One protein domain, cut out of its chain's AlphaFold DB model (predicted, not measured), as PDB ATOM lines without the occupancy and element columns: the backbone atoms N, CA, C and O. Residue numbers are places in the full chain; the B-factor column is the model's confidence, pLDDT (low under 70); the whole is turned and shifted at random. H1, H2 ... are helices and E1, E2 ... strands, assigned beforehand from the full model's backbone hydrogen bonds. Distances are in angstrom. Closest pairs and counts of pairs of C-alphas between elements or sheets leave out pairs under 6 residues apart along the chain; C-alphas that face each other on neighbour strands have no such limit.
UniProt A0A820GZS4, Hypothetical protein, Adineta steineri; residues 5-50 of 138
ATOM      1  N   ALA A   5       6.563  37.467 -42.168       77.25
ATOM      2  CA  ALA A   5       5.438  36.587 -42.476       77.25
ATOM      3  C   ALA A   5       4.533  37.101 -43.615       77.25
ATOM      4  O   ALA A   5       3.836  36.302 -44.235       77.25
ATOM      5  N   ASP A   6       4.569  38.401 -43.926       85.19
ATOM      6  CA  ASP A   6       3.769  39.001 -45.002       85.19
ATOM      7  C   ASP A   6       4.465  38.899 -46.372       85.19
ATOM      8  O   ASP A   6       3.886  39.238 -47.408       85.19
ATOM      9  N   LEU A   7       5.738  38.486 -46.402       84.31
ATOM     10  CA  LEU A   7       6.493  38.323 -47.638       84.31
ATOM     11  C   LEU A   7       6.206  36.952 -48.245       84.31
ATOM     12  O   LEU A   7       6.399  35.920 -47.606       84.31
ATOM     13  N   SER A   8       5.830  36.921 -49.528       89.50
ATOM     14  CA  SER A   8       5.851  35.659 -50.267       89.50
ATOM     15  C   SER A   8       7.275  35.103 -50.305       89.50
ATOM     16  O   SER A   8       8.238  35.867 -50.420       89.50
ATOM     17  N   TYR A   9       7.408  33.775 -50.272       86.75
ATOM     18  CA  TYR A   9       8.699  33.085 -50.355       86.75
ATOM     19  C   TYR A   9       9.572  33.627 -51.502       86.75
ATOM     20  O   TYR A   9      10.715  34.017 -51.286       86.75
ATOM     21  N   THR A  10       9.012  33.784 -52.707       88.19
ATOM     22  CA  THR A  10       9.736  34.331 -53.867       88.19
ATOM     23  C   THR A  10      10.254  35.752 -53.626       88.19
ATOM     24  O   THR A  10      11.373  36.086 -54.018       88.19
ATOM     25  N   SER A  11       9.455  36.600 -52.970       89.69
ATOM     26  CA  SER A  11       9.851  37.977 -52.652       89.69
ATOM     27  C   SER A  11      10.960  38.008 -51.608       89.69
ATOM     28  O   SER A  11      11.890  38.804 -51.730       89.69
ATOM     29  N   LEU A  12      10.870  37.136 -50.605       88.19
ATOM     30  CA  LEU A  12      11.878  36.980 -49.568       88.19
ATOM     31  C   LEU A  12      13.221  36.541 -50.167       88.19
ATOM     32  O   LEU A  12      14.211  37.245 -49.986       88.19
ATOM     33  N   MET A  13      13.234  35.456 -50.947       89.00
ATOM     34  CA  MET A  13      14.441  34.923 -51.595       89.00
ATOM     35  C   MET A  13      15.112  35.957 -52.501       89.00
ATOM     36  O   MET A  13      16.328  36.147 -52.460       89.00
ATOM     37  N   LYS A  14      14.307  36.699 -53.274       89.00
ATOM     38  CA  LYS A  14      14.806  37.782 -54.127       89.00
ATOM     39  C   LYS A  14      15.424  38.923 -53.315       89.00
ATOM     40  O   LYS A  14      16.431  39.482 -53.737       89.00
ATOM     41  N   ARG A  15      14.838  39.284 -52.167       86.69
ATOM     42  CA  ARG A  15      15.354  40.353 -51.294       86.69
ATOM     43  C   ARG A  15      16.656  39.963 -50.600       86.69
ATOM     44  O   ARG A  15      17.531  40.807 -50.467       86.69
ATOM     45  N   THR A  16      16.790  38.709 -50.180       84.62
ATOM     46  CA  THR A  16      17.986  38.208 -49.487       84.62
ATOM     47  C   THR A  16      19.094  37.764 -50.439       84.62
ATOM     48  O   THR A  16      20.144  37.323 -49.984       84.62
ATOM     49  N   SER A  17      18.887  37.886 -51.758       88.12
ATOM     50  CA  SER A  17      19.789  37.354 -52.792       88.12
ATOM     51  C   SER A  17      20.089  35.862 -52.612       88.12
ATOM     52  O   SER A  17      21.137  35.373 -53.032       88.12
ATOM     53  N   CYS A  18      19.161  35.130 -51.993       89.31
ATOM     54  CA  CYS A  18      19.298  33.702 -51.816       89.31
ATOM     55  C   CYS A  18      18.834  32.985 -53.084       89.31
ATOM     56  O   CYS A  18      17.663  33.054 -53.459       89.31
ATOM     57  N   SER A  19      19.758  32.307 -53.761       87.25
ATOM     58  CA  SER A  19      19.471  31.587 -55.004       87.25
ATOM     59  C   SER A  19      18.866  30.200 -54.779       87.25
ATOM     60  O   SER A  19      18.193  29.695 -55.673       87.25
ATOM     61  N   ASN A  20      19.096  29.592 -53.611       89.69
ATOM     62  CA  ASN A  20      18.641  28.244 -53.282       89.69
ATOM     63  C   ASN A  20      18.281  28.134 -51.793       89.69
ATOM     64  O   ASN A  20      19.038  28.597 -50.942       89.69
ATOM     65  N   ASP A  21      17.141  27.522 -51.469       88.31
ATOM     66  CA  ASP A  21      16.656  27.410 -50.082       88.31
ATOM     67  C   ASP A  21      17.570  26.592 -49.175       88.31
ATOM     68  O   ASP A  21      17.602  26.816 -47.970       88.31
ATOM     69  N   ASN A  22      18.347  25.683 -49.747       92.31
ATOM     70  CA  ASN A  22      19.296  24.860 -49.017       92.31
ATOM     71  C   ASN A  22      20.648  25.544 -48.739       92.31
ATOM     72  O   ASN A  22      21.522  24.918 -48.138       92.31
ATOM     73  N   HIS A  23      20.850  26.791 -49.179       90.94
ATOM     74  CA  HIS A  23      22.083  27.557 -48.943       90.94
ATOM     75  C   HIS A  23      21.904  28.693 -47.937       90.94
ATOM     76  O   HIS A  23      22.896  29.248 -47.465       90.94
ATOM     77  N   CYS A  24      20.663  29.069 -47.624       91.56
ATOM     78  CA  CYS A  24      20.396  30.211 -46.763       91.56
ATOM     79  C   CYS A  24      19.388  29.870 -45.687       91.56
ATOM     80  O   CYS A  24      18.411  29.165 -45.903       91.56
ATOM     81  N   ILE A  25      19.585  30.494 -44.543       92.31
ATOM     82  CA  ILE A  25      18.640  30.502 -43.443       92.31
ATOM     83  C   ILE A  25      18.338  31.949 -43.093       92.31
ATOM     84  O   ILE A  25      19.132  32.852 -43.369       92.31
ATOM     85  N   LEU A  26      17.184  32.172 -42.485       90.50
ATOM     86  CA  LEU A  26      16.859  33.471 -41.926       90.50
ATOM     87  C   LEU A  26      17.209  33.470 -40.449       90.50
ATOM     88  O   LEU A  26      16.651  32.688 -39.685       90.50
ATOM     89  N   HIS A  27      18.103  34.368 -40.061       90.75
ATOM     90  CA  HIS A  27      18.398  34.654 -38.668       90.75
ATOM     91  C   HIS A  27      17.738  35.979 -38.287       90.75
ATOM     92  O   HIS A  27      18.039  37.024 -38.865       90.75
ATOM     93  N   CYS A  28      16.806  35.919 -37.345       87.56
ATOM     94  CA  CYS A  28      16.111  37.070 -36.797       87.56
ATOM     95  C   CYS A  28      16.605  37.276 -35.370       87.56
ATOM     96  O   CYS A  28      16.349  36.434 -34.515       87.56
ATOM     97  N   SER A  29      17.269  38.396 -35.114       88.19
ATOM     98  CA  SER A  29      17.731  38.772 -33.781       88.19
ATOM     99  C   SER A  29      17.060  40.063 -33.327       88.19
ATOM    100  O   SER A  29      16.854  40.987 -34.118       88.19
ATOM    101  N   PHE A  30      16.743  40.139 -32.043       86.62
ATOM    102  CA  PHE A  30      16.253  41.332 -31.374       86.62
ATOM    103  C   PHE A  30      17.118  41.586 -30.146       86.62
ATOM    104  O   PHE A  30      17.256  40.714 -29.293       86.62
ATOM    105  N   ASP A  31      17.689  42.782 -30.079       86.81
ATOM    106  CA  ASP A  31      18.478  43.251 -28.947       86.81
ATOM    107  C   ASP A  31      17.783  44.481 -28.353       86.81
ATOM    108  O   ASP A  31      17.597  45.492 -29.037       86.81
ATOM    109  N   TYR A  32      17.362  44.374 -27.094       84.19
ATOM    110  CA  TYR A  32      16.810  45.483 -26.330       84.19
ATOM    111  C   TYR A  32      17.720  45.833 -25.158       84.19
ATOM    112  O   TYR A  32      17.845  45.080 -24.189       84.19
ATOM    113  N   ASN A  33      18.311  47.027 -25.243       81.12
ATOM    114  CA  ASN A  33      19.185  47.615 -24.230       81.12
ATOM    115  C   ASN A  33      20.387  46.735 -23.828       81.12
ATOM    116  O   ASN A  33      20.888  46.912 -22.725       81.12
ATOM    117  N   HIS A  34      20.865  45.823 -24.685       72.62
ATOM    118  CA  HIS A  34      21.972  44.885 -24.420       72.62
ATOM    119  C   HIS A  34      21.737  43.873 -23.282       72.62
ATOM    120  O   HIS A  34      22.550  42.971 -23.092       72.62
ATOM    121  N   ASP A  35      20.621  43.977 -22.559       70.62
ATOM    122  CA  ASP A  35      20.249  43.059 -21.480       70.62
ATOM    123  C   ASP A  35      19.331  41.929 -21.975       70.62
ATOM    124  O   ASP A  35      19.197  40.895 -21.323       70.62
ATOM    125  N   HIS A  36      18.665  42.128 -23.117       73.94
ATOM    126  CA  HIS A  36      17.670  41.201 -23.653       73.94
ATOM    127  C   HIS A  36      17.967  40.916 -25.121       73.94
ATOM    128  O   HIS A  36      17.513  41.633 -26.012       73.94
ATOM    129  N   TYR A  37      18.721  39.844 -25.354       81.75
ATOM    130  CA  TYR A  37      18.987  39.311 -26.682       81.75
ATOM    131  C   TYR A  37      18.104  38.087 -26.942       81.75
ATOM    132  O   TYR A  37      18.144  37.112 -26.188       81.75
ATOM    133  N   ILE A  38      17.312  38.141 -28.010       84.19
ATOM    134  CA  ILE A  38      16.496  37.028 -28.499       84.19
ATOM    135  C   ILE A  38      16.900  36.761 -29.939       84.19
ATOM    136  O   ILE A  38      16.859  37.669 -30.767       84.19
ATOM    137  N   ASP A  39      17.218  35.514 -30.257       88.50
ATOM    138  CA  ASP A  39      17.419  35.058 -31.622       88.50
ATOM    139  C   ASP A  39      16.446  33.944 -32.008       88.50
ATOM    140  O   ASP A  39      15.977  33.149 -31.195       88.50
ATOM    141  N   GLN A  40      16.111  33.908 -33.294       88.88
ATOM    142  CA  GLN A  40      15.398  32.806 -33.916       88.88
ATOM    143  C   GLN A  40      15.943  32.540 -35.308       88.88
ATOM    144  O   GLN A  40      16.280  33.447 -36.067       88.88
ATOM    145  N   THR A  41      16.004  31.260 -35.657       91.69
ATOM    146  CA  THR A  41      16.376  30.814 -36.997       91.69
ATOM    147  C   THR A  41      15.170  30.191 -37.670       91.69
ATOM    148  O   THR A  41      14.573  29.253 -37.145       91.69
ATOM    149  N   LEU A  42      14.822  30.711 -38.842       90.12
ATOM    150  CA  LEU A  42      13.804  30.143 -39.709       90.12
ATOM    151  C   LEU A  42      14.484  29.412 -40.866       90.12
ATOM    152  O   LEU A  42      15.306  29.972 -41.597       90.12
ATOM    153  N   PHE A  43      14.096  28.153 -41.030       91.94
ATOM    154  CA  PHE A  43      14.574  27.293 -42.097       91.94
ATOM    155  C   PHE A  43      13.665  27.404 -43.326       91.94
ATOM    156  O   PHE A  43      12.445  27.318 -43.217       91.94
ATOM    157  N   LEU A  44      14.273  27.567 -44.499       90.81
ATOM    158  CA  LEU A  44      13.610  27.628 -45.801       90.81
ATOM    159  C   LEU A  44      13.369  26.238 -46.418       90.81
ATOM    160  O   LEU A  44      12.521  26.088 -47.290       90.81
ATOM    161  N   THR A  45      14.081  25.218 -45.933       91.75
ATOM    162  CA  THR A  45      13.895  23.793 -46.250       91.75
ATOM    163  C   THR A  45      14.139  22.927 -45.005       91.75
ATOM    164  O   THR A  45      14.472  23.441 -43.937       91.75
ATOM    165  N   GLN A  46      13.971  21.607 -45.103       92.12
ATOM    166  CA  GLN A  46      14.239  20.691 -43.984       92.12
ATOM    167  C   GLN A  46      15.734  20.716 -43.599       92.12
ATOM    168  O   GLN A  46      16.569  20.690 -44.503       92.12
ATOM    169  N   PRO A  47      16.105  20.680 -42.300       91.75
ATOM    170  CA  PRO A  47      17.503  20.765 -41.851       91.75
ATOM    171  C   PRO A  47      18.479  19.803 -42.550       91.75
ATOM    172  O   PRO A  47      19.592  20.187 -42.890       91.75
ATOM    173  N   LYS A  48      18.049  18.572 -42.852       90.44
ATOM    174  CA  LYS A  48      18.874  17.573 -43.556       90.44
ATOM    175  C   LYS A  48      19.232  17.933 -45.007       90.44
ATOM    176  O   LYS A  48      20.094  17.289 -45.586       90.44
ATOM    177  N   ASN A  49      18.529  18.890 -45.613       93.06
ATOM    178  CA  ASN A  49      18.703  19.244 -47.022       93.06
ATOM    179  C   ASN A  49      19.715  20.377 -47.224       93.06
ATOM    180  O   ASN A  49      20.060  20.654 -48.372       93.06
ATOM    181  N   TYR A  50      20.158  21.049 -46.154       92.94
ATOM    182  CA  TYR A  50      21.107  22.153 -46.265       92.94
ATOM    183  C   TYR A  50      22.480  21.676 -46.717       92.94
ATOM    184  O   TYR A  50      22.989  20.660 -46.246       92.94
TER     185      TYR A  50
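Overview. This is residues 5 to 50 of the 138 residues of the protein "Hypothetical protein" of Adineta steineri (UniProt A0A820GZS4). A long two-stranded hairpin, E1 and E2, makes an arm; at the end away from its turn lie one short helix, H1, and loops, among them the tail of residues 44 to 50. The printed part has 46 residues with one named helix and two named strands, in the order H1, E1, E2; the sheet, E1 - E2, is antiparallel. The class is mixed, helices and strands. The whole is loose, with a radius of gyration of the C-alphas of 12.8 A and spans of 35 by 24 by 16 A.

Along the chain. E1, residues 25 to 32, runs 22.8 A from C-alpha 25 at (18.640, 30.502, -43.443). E2, residues 36 to 43, runs 23.3 A to C-alpha 43 at (14.574, 27.293, -42.097). H1, residues 9 to 15, is 9.9 A long.

Arrangement. E1 and E2 form a hairpin, antiparallel at 167 degrees between directions. C-alphas 29 and 39 face each other at 4.3 A. N 28 and O 40 are within hydrogen-bond range at 2.8 A. H1 and E2 are apart. In H1 every O i to N i+4 pair is within hydrogen-bond range.

Size, cuts and confidence. The C-alphas farthest apart, of Asn 33 and Asn 49, are 36.4 A apart. The printed part has no cut and no long link. No printed residue is under 70 in pLDDT.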